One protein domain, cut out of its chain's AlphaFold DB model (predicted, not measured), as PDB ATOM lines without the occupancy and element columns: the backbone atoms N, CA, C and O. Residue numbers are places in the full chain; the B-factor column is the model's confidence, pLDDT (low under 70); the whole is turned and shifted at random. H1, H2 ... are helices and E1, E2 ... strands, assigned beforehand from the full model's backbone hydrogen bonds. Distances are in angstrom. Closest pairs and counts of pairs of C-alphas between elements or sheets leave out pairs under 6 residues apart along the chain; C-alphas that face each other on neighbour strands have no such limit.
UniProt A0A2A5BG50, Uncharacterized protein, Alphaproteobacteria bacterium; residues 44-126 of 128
ATOM      1  N   PHE A  44     -33.435  21.521  37.210       38.56
ATOM      2  CA  PHE A  44     -32.988  21.313  35.830       38.56
ATOM      3  C   PHE A  44     -31.772  20.397  35.682       38.56
ATOM      4  O   PHE A  44     -31.710  19.691  34.686       38.56
ATOM      5  N   ALA A  45     -30.809  20.354  36.616       38.47
ATOM      6  CA  ALA A  45     -29.685  19.422  36.440       38.47
ATOM      7  C   ALA A  45     -30.033  17.990  36.836       38.47
ATOM      8  O   ALA A  45     -29.463  17.083  36.243       38.47
ATOM      9  N   GLN A  46     -30.969  17.764  37.765       44.75
ATOM     10  CA  GLN A  46     -31.467  16.407  38.004       44.75
ATOM     11  C   GLN A  46     -32.304  15.908  36.823       44.75
ATOM     12  O   GLN A  46     -32.083  14.788  36.379       44.75
ATOM     13  N   VAL A  47     -33.145  16.758  36.220       49.41
ATOM     14  CA  VAL A  47     -33.871  16.423  34.980       49.41
ATOM     15  C   VAL A  47     -32.914  16.201  33.802       49.41
ATOM     16  O   VAL A  47     -33.074  15.239  33.062       49.41
ATOM     17  N   ASN A  48     -31.876  17.026  33.644       53.34
ATOM     18  CA  ASN A  48     -30.889  16.869  32.568       53.34
ATOM     19  C   ASN A  48     -29.982  15.642  32.798       53.34
ATOM     20  O   ASN A  48     -29.623  14.940  31.861       53.34
ATOM     21  N   SER A  49     -29.654  15.327  34.054       56.72
ATOM     22  CA  SER A  49     -28.916  14.111  34.409       56.72
ATOM     23  C   SER A  49     -29.766  12.855  34.213       56.72
ATOM     24  O   SER A  49     -29.261  11.872  33.684       56.72
ATOM     25  N   ALA A  50     -31.046  12.883  34.599       61.38
ATOM     26  CA  ALA A  50     -31.981  11.775  34.407       61.38
ATOM     27  C   ALA A  50     -32.286  11.552  32.917       61.38
ATOM     28  O   ALA A  50     -32.217  10.419  32.447       61.38
ATOM     29  N   GLY A  51     -32.516  12.630  32.160       64.81
ATOM     30  CA  GLY A  51     -32.707  12.590  30.710       64.81
ATOM     31  C   GLY A  51     -31.502  11.991  29.984       64.81
ATOM     32  O   GLY A  51     -31.655  11.020  29.250       64.81
ATOM     33  N   ARG A  52     -30.280  12.457  30.284       70.06
ATOM     34  CA  ARG A  52     -29.049  11.875  29.714       70.06
ATOM     35  C   ARG A  52     -28.822  10.420  30.127       70.06
ATOM     36  O   ARG A  52     -28.233   9.658  29.366       70.06
ATOM     37  N   CYS A  53     -29.276  10.021  31.316       71.81
ATOM     38  CA  CYS A  53     -29.228   8.627  31.764       71.81
ATOM     39  C   CYS A  53     -30.112   7.743  30.876       71.81
ATOM     40  O   CYS A  53     -29.671   6.694  30.415       71.81
ATOM     41  N   ILE A  54     -31.328   8.201  30.576       75.69
ATOM     42  CA  ILE A  54     -32.282   7.493  29.715       75.69
ATOM     43  C   ILE A  54     -31.803   7.441  28.266       75.69
ATOM     44  O   ILE A  54     -31.834   6.369  27.668       75.69
ATOM     45  N   GLU A  55     -31.285   8.544  27.723       75.69
ATOM     46  CA  GLU A  55     -30.665   8.569  26.387       75.69
ATOM     47  C   GLU A  55     -29.503   7.565  26.290       75.69
ATOM     48  O   GLU A  55     -29.361   6.823  25.312       75.69
ATOM     49  N   ASN A  56     -28.680   7.492  27.342       73.69
ATOM     50  CA  ASN A  56     -27.594   6.524  27.429       73.69
ATOM     51  C   ASN A  56     -28.121   5.081  27.486       73.69
ATOM     52  O   ASN A  56     -27.563   4.198  26.835       73.69
ATOM     53  N   MET A  57     -29.220   4.839  28.208       76.06
ATOM     54  CA  MET A  57     -29.871   3.529  28.247       76.06
ATOM     55  C   MET A  57     -30.465   3.133  26.898       76.06
ATOM     56  O   MET A  57     -30.246   2.010  26.464       76.06
ATOM     57  N   GLN A  58     -31.144   4.041  26.196       79.62
ATOM     58  CA  GLN A  58     -31.679   3.774  24.854       79.62
ATOM     59  C   GLN A  58     -30.586   3.353  23.862       79.62
ATOM     60  O   GLN A  58     -30.840   2.584  22.937       79.62
ATOM     61  N   THR A  59     -29.367   3.857  24.058       78.75
ATOM     62  CA  THR A  59     -28.234   3.587  23.168       78.75
ATOM     63  C   THR A  59     -27.466   2.320  23.554       78.75
ATOM     64  O   THR A  59     -26.987   1.609  22.674       78.75
ATOM     65  N   ASN A  60     -27.329   2.030  24.853       78.06
ATOM     66  CA  ASN A  60     -26.397   1.009  25.354       78.06
ATOM     67  C   ASN A  60     -27.061  -0.179  26.058       78.06
ATOM     68  O   ASN A  60     -26.395  -1.185  26.297       78.06
ATOM     69  N   VAL A  61     -28.345  -0.091  26.408       80.25
ATOM     70  CA  VAL A  61     -29.076  -1.191  27.042       80.25
ATOM     71  C   VAL A  61     -29.864  -1.941  25.982       80.25
ATOM     72  O   VAL A  61     -30.751  -1.391  25.329       80.25
ATOM     73  N   GLN A  62     -29.549  -3.225  25.853       85.06
ATOM     74  CA  GLN A  62     -30.303  -4.161  25.037       85.06
ATOM     75  C   GLN A  62     -31.147  -5.064  25.931       85.06
ATOM     76  O   GLN A  62     -30.646  -5.668  26.879       85.06
ATOM     77  N   ILE A  63     -32.429  -5.149  25.608       86.12
ATOM     78  CA  ILE A  63     -33.414  -5.972  26.290       86.12
ATOM     79  C   ILE A  63     -33.627  -7.236  25.457       86.12
ATOM     80  O   ILE A  63     -33.969  -7.131  24.277       86.12
ATOM     81  N   PRO A  64     -33.392  -8.432  26.014       87.25
ATOM     82  CA  PRO A  64     -33.651  -9.669  25.301       87.25
ATOM     83  C   PRO A  64     -35.151  -9.913  25.136       87.25
ATOM     84  O   PRO A  64     -35.952  -9.565  26.004       87.25
ATOM     85  N   LEU A  65     -35.514 -10.541  24.019       89.44
ATOM     86  CA  LEU A  65     -36.877 -10.984  23.761       89.44
ATOM     87  C   LEU A  65     -37.068 -12.428  24.226       89.44
ATOM     88  O   LEU A  65     -36.193 -13.285  24.054       89.44
ATOM     89  N   PHE A  66     -38.237 -12.690  24.794       89.12
ATOM     90  CA  PHE A  66     -38.660 -13.991  25.277       89.12
ATOM     91  C   PHE A  66     -39.919 -14.432  24.545       89.12
ATOM     92  O   PHE A  66     -40.825 -13.639  24.297       89.12
ATOM     93  N   GLU A  67     -39.989 -15.722  24.254       88.31
ATOM     94  CA  GLU A  67     -41.172 -16.369  23.704       88.31
ATOM     95  C   GLU A  67     -41.550 -17.559  24.578       88.31
ATOM     96  O   GLU A  67     -40.709 -18.203  25.211       88.31
ATOM     97  N   GLU A  68     -42.846 -17.832  24.639       88.06
ATOM     98  CA  GLU A  68     -43.356 -19.001  25.334       88.06
ATOM     99  C   GLU A  68     -43.052 -20.260  24.517       88.06
ATOM    100  O   GLU A  68     -43.413 -20.359  23.341       88.06
ATOM    101  N   ASN A  69     -42.384 -21.232  25.137       83.62
ATOM    102  CA  ASN A  69     -42.012 -22.475  24.478       83.62
ATOM    103  C   ASN A  69     -42.183 -23.677  25.423       83.62
ATOM    104  O   ASN A  69     -41.456 -23.760  26.422       83.62
ATOM    105  N   PRO A  70     -43.077 -24.636  25.109       84.69
ATOM    106  CA  PRO A  70     -44.070 -24.609  24.023       84.69
ATOM    107  C   PRO A  70     -45.236 -23.644  24.320       84.69
ATOM    108  O   PRO A  70     -45.544 -23.386  25.474       84.69
ATOM    109  N   ILE A  71     -45.919 -23.141  23.288       83.25
ATOM    110  CA  ILE A  71     -47.049 -22.202  23.444       83.25
ATOM    111  C   ILE A  71     -48.114 -22.783  24.397       83.25
ATOM    112  O   ILE A  71     -48.572 -23.912  24.210       83.25
ATOM    113  N   GLY A  72     -48.519 -22.002  25.400       80.44
ATOM    114  CA  GLY A  72     -49.462 -22.375  26.458       80.44
ATOM    115  C   GLY A  72     -48.861 -23.099  27.672       80.44
ATOM    116  O   GLY A  72     -49.624 -23.545  28.532       80.44
ATOM    117  N   SER A  73     -47.536 -23.262  27.767       84.69
ATOM    118  CA  SER A  73     -46.875 -23.927  28.903       84.69
ATOM    119  C   SER A  73     -46.635 -23.031  30.123       84.69
ATOM    120  O   SER A  73     -46.335 -23.538  31.206       84.69
ATOM    121  N   GLY A  74     -46.691 -21.712  29.957       83.00
ATOM    122  CA  GLY A  74     -46.230 -20.718  30.924       83.00
ATOM    123  C   GLY A  74     -44.704 -20.632  31.062       83.00
ATOM    124  O   GLY A  74     -44.219 -19.902  31.927       83.00
ATOM    125  N   THR A  75     -43.932 -21.363  30.248       84.06
ATOM    126  CA  THR A  75     -42.462 -21.347  30.282       84.06
ATOM    127  C   THR A  75     -41.899 -20.473  29.170       84.06
ATOM    128  O   THR A  75     -42.061 -20.773  27.991       84.06
ATOM    129  N   TYR A  76     -41.192 -19.413  29.557       86.00
ATOM    130  CA  TYR A  76     -40.609 -18.436  28.637       86.00
ATOM    131  C   TYR A  76     -39.121 -18.708  28.426       86.00
ATOM    132  O   TYR A  76     -38.371 -18.875  29.390       86.00
ATOM    133  N   GLN A  77     -38.694 -18.740  27.168       86.88
ATOM    134  CA  GLN A  77     -37.300 -18.912  26.772       86.88
ATOM    135  C   GLN A  77     -36.833 -17.714  25.951       86.88
ATOM    136  O   GLN A  77     -37.599 -17.127  25.191       86.88
ATOM    137  N   GLN A  78     -35.565 -17.343  26.115       87.25
ATOM    138  CA  GLN A  78     -34.964 -16.264  25.344       87.25
ATOM    139  C   GLN A  78     -34.813 -16.694  23.879       87.25
ATOM    140  O   GLN A  78     -34.259 -17.756  23.595       87.25
ATOM    141  N   THR A  79     -35.256 -15.851  22.947       85.75
ATOM    142  CA  THR A  79     -35.241 -16.148  21.501       85.75
ATOM    143  C   THR A  79     -33.866 -15.964  20.854       85.75
ATOM    144  O   THR A  79     -33.661 -16.329  19.699       85.75
ATOM    145  N   GLY A  80     -32.916 -15.366  21.580       83.88
ATOM    146  CA  GLY A  80     -31.613 -14.938  21.064       83.88
ATOM    147  C   GLY A  80     -31.639 -13.565  20.381       83.88
ATOM    148  O   GLY A  80     -30.579 -13.033  20.058       83.88
ATOM    149  N   ALA A  81     -32.819 -12.964  20.206       85.69
ATOM    150  CA  ALA A  81     -32.964 -11.588  19.754       85.69
ATOM    151  C   ALA A  81     -32.935 -10.606  20.937       85.69
ATOM    152  O   ALA A  81     -33.356 -10.929  22.052       85.69
ATOM    153  N   SER A  82     -32.464  -9.387  20.676       87.69
ATOM    154  CA  SER A  82     -32.532  -8.265  21.606       87.69
ATOM    155  C   SER A  82     -33.016  -7.003  20.895       87.69
ATOM    156  O   SER A  82     -32.849  -6.841  19.685       87.69
ATOM    157  N   VAL A  83     -33.641  -6.114  21.656       86.12
ATOM    158  CA  VAL A  83     -34.102  -4.801  21.203       86.12
ATOM    159  C   VAL A  83     -33.501  -3.723  22.085       86.12
ATOM    160  O   VAL A  83     -33.216  -3.951  23.257       86.12
ATOM    161  N   ASN A  84     -33.301  -2.530  21.535       85.00
ATOM    162  CA  ASN A  84     -32.843  -1.413  22.348       85.00
ATOM    163  C   ASN A  84     -33.914  -1.032  23.372       85.00
ATOM    164  O   ASN A  84     -35.115  -1.071  23.089       85.00
ATOM    165  N   PHE A  85     -33.464  -0.643  24.562       82.94
ATOM    166  CA  PHE A  85     -34.341  -0.108  25.586       82.94
ATOM    167  C   PHE A  85     -35.116   1.113  25.060       82.94
ATOM    168  O   PHE A  85     -34.569   1.973  24.370       82.94
ATOM    169  N   SER A  86     -36.398   1.200  25.415       80.06
ATOM    170  CA  SER A  86     -37.270   2.311  25.046       80.06
ATOM    171  C   SER A  86     -38.096   2.726  26.270       80.06
ATOM    172  O   SER A  86     -38.808   1.879  26.807       80.06
ATOM    173  N   PRO A  87     -37.996   3.987  26.727       72.38
ATOM    174  CA  PRO A  87     -38.709   4.493  27.897       72.38
ATOM    175  C   PRO A  87     -40.181   4.813  27.603       72.38
ATOM    176  O   PRO A  87     -41.004   4.705  28.504       72.38
ATOM    177  N   ASP A  88     -40.507   5.175  26.357       67.19
ATOM    178  CA  ASP A  88     -41.820   5.716  25.963       67.19
ATOM    179  C   ASP A  88     -42.750   4.668  25.339       67.19
ATOM    180  O   ASP A  88     -43.899   4.956  25.000       67.19
ATOM    181  N   ASN A  89     -42.243   3.459  25.107       60.34
ATOM    182  CA  ASN A  89     -42.957   2.443  24.354       60.34
ATOM    183  C   ASN A  89     -43.484   1.371  25.308       60.34
ATOM    184  O   ASN A  89     -42.752   0.899  26.176       60.34
ATOM    185  N   ASN A  90     -44.726   0.925  25.097       62.41
ATOM    186  CA  ASN A  90     -45.325  -0.240  25.767       62.41
ATOM    187  C   ASN A  90     -44.660  -1.552  25.301       62.41
ATOM    188  O   ASN A  90     -45.329  -2.545  25.024       62.41
ATOM    189  N   GLN A  91     -43.343  -1.541  25.110       71.12
ATOM    190  CA  GLN A  91     -42.593  -2.702  24.694       71.12
ATOM    191  C   GLN A  91     -42.352  -3.589  25.907       71.12
ATOM    192  O   GLN A  91     -41.832  -3.180  26.951       71.12
ATOM    193  N   PHE A  92     -42.814  -4.817  25.741       83.12
ATOM    194  CA  PHE A  92     -42.696  -5.881  26.708       83.12
ATOM    195  C   PHE A  92     -41.578  -6.814  26.270       83.12
ATOM    196  O   PHE A  92     -41.323  -6.981  25.077       83.12
ATOM    197  N   THR A  93     -40.956  -7.477  27.235       86.00
ATOM    198  CA  THR A  93     -39.928  -8.488  26.965       86.00
ATOM    199  C   THR A  93     -40.509  -9.746  26.316       86.00
ATOM    200  O   THR A  93     -39.758 -10.590  25.843       86.00
ATOM    201  N   GLY A  94     -41.841  -9.885  26.292       84.50
ATOM    202  CA  GLY A  94     -42.559 -11.082  25.849       84.50
ATOM    203  C   GLY A  94     -42.776 -12.107  26.968       84.50
ATOM    204  O   GLY A  94     -43.608 -13.001  26.829       84.50
ATOM    205  N   ARG A  95     -42.100 -11.939  28.115       86.56
ATOM    206  CA  ARG A  95     -42.341 -12.707  29.344       86.56
ATOM    207  C   ARG A  95     -43.584 -12.186  30.063       86.56
ATOM    208  O   ARG A  95     -43.859 -10.992  30.035       86.56
ATOM    209  N   PHE A  96     -44.302 -13.064  30.759       84.56
ATOM    210  CA  PHE A  96     -45.346 -12.656  31.703       84.56
ATOM    211  C   PHE A  96     -44.882 -12.892  33.140       84.56
ATOM    212  O   PHE A  96     -44.412 -13.975  33.485       84.56
ATOM    213  N   VAL A  97     -45.052 -11.881  33.990       78.56
ATOM    214  CA  VAL A  97     -44.714 -11.907  35.415       78.56
ATOM    215  C   VAL A  97     -45.984 -11.594  36.197       78.56
ATOM    216  O   VAL A  97     -46.604 -10.549  36.015       78.56
ATOM    217  N   GLY A  98     -46.432 -12.534  37.034       79.56
ATOM    218  CA  GLY A  98     -47.662 -12.356  37.818       79.56
ATOM    219  C   GLY A  98     -48.941 -12.215  36.978       79.56
ATOM    220  O   GLY A  98     -49.901 -11.604  37.434       79.56
ATOM    221  N   GLY A  99     -48.957 -12.750  35.751       80.44
ATOM    222  CA  GLY A  99     -50.107 -12.681  34.840       80.44
ATOM    223  C   GLY A  99     -50.202 -11.400  34.007       80.44
ATOM    224  O   GLY A  99     -51.123 -11.276  33.204       80.44
ATOM    225  N   ALA A 100     -49.248 -10.476  34.146       85.00
ATOM    226  CA  ALA A 100     -49.106  -9.304  33.289       85.00
ATOM    227  C   ALA A 100     -47.846  -9.428  32.415       85.00
ATOM    228  O   ALA A 100     -46.872 -10.048  32.852       85.00
ATOM    229  N   PRO A 101     -47.836  -8.861  31.198       84.06
ATOM    230  CA  PRO A 101     -46.635  -8.833  30.376       84.06
ATOM    231  C   PRO A 101     -45.567  -7.962  31.048       84.06
ATOM    232  O   PRO A 101     -45.847  -6.851  31.501       84.06
ATOM    233  N   GLU A 102     -44.344  -8.476  31.128       86.31
ATOM    234  CA  GLU A 102     -43.216  -7.781  31.735       86.31
ATOM    235  C   GLU A 102     -42.726  -6.657  30.824       86.31
ATOM    236  O   GLU A 102     -42.379  -6.881  29.662       86.31
ATOM    237  N   THR A 103     -42.676  -5.437  31.353       86.06
ATOM    238  CA  THR A 103     -42.150  -4.276  30.625       86.06
ATOM    239  C   THR A 103     -40.623  -4.279  30.598       86.06
ATOM    240  O   THR A 103     -39.961  -4.870  31.453       86.06
ATOM    241  N   HIS A 104     -40.032  -3.545  29.653       83.69
ATOM    242  CA  HIS A 104     -38.581  -3.327  29.636       83.69
ATOM    243  C   HIS A 104     -38.045  -2.749  30.957       83.69
ATOM    244  O   HIS A 104     -36.965  -3.128  31.405       83.69
ATOM    245  N   TRP A 105     -38.807  -1.861  31.601       78.81
ATOM    246  CA  TRP A 105     -38.445  -1.293  32.898       78.81
ATOM    247  C   TRP A 105     -38.420  -2.341  34.010       78.81
ATOM    248  O   TRP A 105     -37.424  -2.435  34.722       78.81
ATOM    249  N   GLN A 106     -39.460  -3.173  34.106       80.25
ATOM    250  CA  GLN A 106     -39.515  -4.261  35.088       80.25
ATOM    251  C   GLN A 106     -38.356  -5.245  34.906       80.25
ATOM    252  O   GLN A 106     -37.757  -5.681  35.884       80.25
ATOM    253  N   TYR A 107     -37.984  -5.542  33.661       81.81
ATOM    254  CA  TYR A 107     -36.817  -6.372  33.378       81.81
ATOM    255  C   TYR A 107     -35.512  -5.749  33.898       81.81
ATOM    256  O   TYR A 107     -34.723  -6.428  34.550       81.81
ATOM    257  N   ILE A 108     -35.294  -4.449  33.667       79.31
ATOM    258  CA  ILE A 108     -34.105  -3.736  34.165       79.31
ATOM    259  C   ILE A 108     -34.048  -3.739  35.698       79.31
ATOM    260  O   ILE A 108     -32.966  -3.931  36.256       79.31
ATOM    261  N   GLU A 109     -35.188  -3.541  36.364       74.69
ATOM    262  CA  GLU A 109     -35.307  -3.602  37.826       74.69
ATOM    263  C   GLU A 109     -34.976  -4.993  38.372       74.69
ATOM    264  O   GLU A 109     -34.175  -5.114  39.301       74.69
ATOM    265  N   ASN A 110     -35.555  -6.034  37.771       74.62
ATOM    266  CA  ASN A 110     -35.402  -7.420  38.208       74.62
ATOM    267  C   ASN A 110     -33.968  -7.938  38.017       74.62
ATOM    268  O   ASN A 110     -33.425  -8.586  38.911       74.62
ATOM    269  N   GLU A 111     -33.340  -7.627  36.883       71.38
ATOM    270  CA  GLU A 111     -31.987  -8.087  36.536       71.38
ATOM    271  C   GLU A 111     -30.875  -7.185  37.103       71.38
ATOM    272  O   GLU A 111     -29.694  -7.413  36.843       71.38
ATOM    273  N   GLN A 112     -31.231  -6.142  37.867       58.72
ATOM    274  CA  GLN A 112     -30.299  -5.171  38.459       58.72
ATOM    275  C   GLN A 112     -29.280  -4.603  37.458       58.72
ATOM    276  O   GLN A 112     -28.112  -4.367  37.783       58.72
ATOM    277  N   LEU A 113     -29.713  -4.377  36.218       63.38
ATOM    278  CA  LEU A 113     -28.838  -3.840  35.182       63.38
ATOM    279  C   LEU A 113     -28.441  -2.395  35.513       63.38
ATOM    280  O   LEU A 113     -29.110  -1.699  36.279       63.38
ATOM    281  N   SER A 114     -27.370  -1.905  34.879       54.94
ATOM    282  CA  SER A 114     -26.809  -0.554  35.086       54.94
ATOM    283  C   SER A 114     -27.822   0.606  34.956       54.94
ATOM    284  O   SER A 114     -27.471   1.744  35.261       54.94
ATOM    285  N   GLY A 115     -29.050   0.345  34.498       55.12
ATOM    286  CA  GLY A 115     -30.144   1.302  34.363       55.12
ATOM    287  C   GLY A 115     -31.027   1.516  35.602       55.12
ATOM    288  O   GLY A 115     -31.806   2.466  35.610       55.12
ATOM    289  N   VAL A 116     -30.920   0.708  36.666       60.34
ATOM    290  CA  VAL A 116     -31.783   0.860  37.864       60.34
ATOM    291  C   VAL A 116     -31.585   2.216  38.557       60.34
ATOM    292  O   VAL A 116     -32.536   2.837  39.035       60.34
ATOM    293  N   THR A 117     -30.359   2.740  38.553       61.00
ATOM    294  CA  THR A 117     -30.044   4.074  39.094       61.00
ATOM    295  C   THR A 117     -30.613   5.210  38.234       61.00
ATOM    296  O   THR A 117     -30.975   6.266  38.766       61.00
ATOM    297  N   CYS A 118     -30.764   4.997  36.920       63.09
ATOM    298  CA  CYS A 118     -31.458   5.930  36.031       63.09
ATOM    299  C   CYS A 118     -32.962   5.974  36.331       63.09
ATOM    300  O   CYS A 118     -33.552   7.049  36.319       63.09
ATOM    301  N   LEU A 119     -33.562   4.827  36.659       62.03
ATOM    302  CA  LEU A 119     -34.982   4.686  36.988       62.03
ATOM    303  C   LEU A 119     -35.337   5.423  38.284       62.03
ATOM    304  O   LEU A 119     -36.276   6.215  38.318       62.03
ATOM    305  N   GLN A 120     -34.511   5.267  39.324       60.44
ATOM    306  CA  GLN A 120     -34.642   6.050  40.557       60.44
ATOM    307  C   GLN A 120     -34.507   7.553  40.292       60.44
ATOM    308  O   GLN A 120     -35.246   8.350  40.865       60.44
ATOM    309  N   SER A 121     -33.598   7.953  39.400       55.88
ATOM    310  CA  SER A 121     -33.427   9.361  39.023       55.88
ATOM    311  C   SER A 121     -34.627   9.906  38.236       55.88
ATOM    312  O   SER A 121     -35.021  11.048  38.449       55.88
ATOM    313  N   TYR A 122     -35.240   9.092  37.373       59.34
ATOM    314  CA  TYR A 122     -36.437   9.441  36.601       59.34
ATOM    315  C   TYR A 122     -37.693   9.554  37.475       59.34
ATOM    316  O   TYR A 122     -38.403  10.559  37.415       59.34
ATOM    317  N   ALA A 123     -37.913   8.577  38.359       59.22
ATOM    318  CA  ALA A 123     -39.015   8.586  39.315       59.22
ATOM    319  C   ALA A 123     -38.900   9.759  40.307       59.22
ATOM    320  O   ALA A 123     -39.880  10.460  40.553       59.22
ATOM    321  N   ASN A 124     -37.695  10.037  40.818       55.50
ATOM    322  CA  ASN A 124     -37.450  11.169  41.720       55.50
ATOM    323  C   ASN A 124     -37.576  12.535  41.022       55.50
ATOM    324  O   ASN A 124     -37.897  13.524  41.679       55.50
ATOM    325  N   ALA A 125     -37.358  12.594  39.705       55.69
ATOM    326  CA  ALA A 125     -37.588  13.790  38.897       55.69
ATOM    327  C   ALA A 125     -39.078  14.037  38.577       55.69
ATOM    328  O   ALA A 125     -39.402  15.071  37.995       55.69
ATOM    329  N   GLY A 126     -39.982  13.123  38.958       50.34
ATOM    330  CA  GLY A 126     -41.422  13.249  38.714       50.34
ATOM    331  C   GLY A 126     -41.813  13.095  37.243       50.34
ATOM    332  O   GLY A 126     -42.795  13.693  36.816       50.34
TER     333      GLY A 126
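Overview. This is residues 44 to 126 of the 128 residues of an uncharacterized protein of Alphaproteobacteria bacterium (UniProt A0A2A5BG50). Two strand hairpins, E1 with E2 and the smaller E3 with E4, pack together through E1 and E3 to make one end of an elongated model, and two helices running opposite ways, the long H1 and the shorter H3, make the other end. The short helix H2 sits between the two ends, near the middle of the whole. The printed part has 83 residues with three named helices and four named strands, in the order H1, E1, E2, E3, E4, H2, H3; each hairpin is an antiparallel sheet of two strands, and the class is mixed, helices and strands. It is only just compact, close to loose, with a radius of gyration of the C-alphas of 14.1 A, and it spans 48 by 23 by 20 A, a rod.

Along the chain. E1 is residues 62 to 68, 19.8 A long, beginning at C-alpha 62 at (-30.303, -4.161, 25.037). E2, residues 76 to 84, is 19.7 A long and bends by 80 degrees at residue 80. E3 is residues 92 to 97, 10.8 A, and E4 is residues 100 to 103, 9.0 A. H1, residues 44 to 60, is 23.8 A long and begins at C-alpha 44 at (-32.988, 21.313, 35.830). H2 is residues 104 to 110, 10.0 A; H3 is residues 116 to 124, 12.4 A, ending at C-alpha 124 at (-37.450, 11.169, 41.720).

Arrangement. E1 and E2 form an antiparallel hairpin at 150 degrees, with N 65 and O 81 at 2.9 A and N 83 and O 63 at 2.8 A, both within hydrogen-bond range. The closest C-alphas of E1 and E3 are those of Phe 66 and Gly 94, 4.9 A apart. E3 and E4 form the second antiparallel hairpin, at 136 degrees, with N 93 and O 102 at 2.9 A and N 102 and O 95 at 2.8 A, within hydrogen-bond range. The closest C-alphas of H2 and E3 are those of Phe 92 and His 104, 5.7 A apart. H2 and H3 are close but not clearly touching; their closest C-alphas are those of Glu 109 and Val 116, 5.7 A apart. Their steep tilt of 68 degrees is only just short of about perpendicular. H1 and H3 touch, with the C-alphas of Ala 50 and Ser 121 closest at 5.4 A. They run opposite ways at a tilt of 36 degrees, only just steep. H1 and H2 are apart. In H1, H2 and H3 every O i to N i+4 pair is within hydrogen-bond range.

Size, cuts and confidence. The two C-alphas farthest apart are those of Phe 44 and Pro 70, at 48.7 A, while the first and last printed C-alphas, of Phe 44 and Gly 126, are 12.0 A apart. The printed part has no cut. The links E1 to E2 and E2 to E3 are short, and the others are tight. The mean pLDDT of the printed part is 74.0; residues 44 to 51, 88 to 90 and 112 to 126 are under 70.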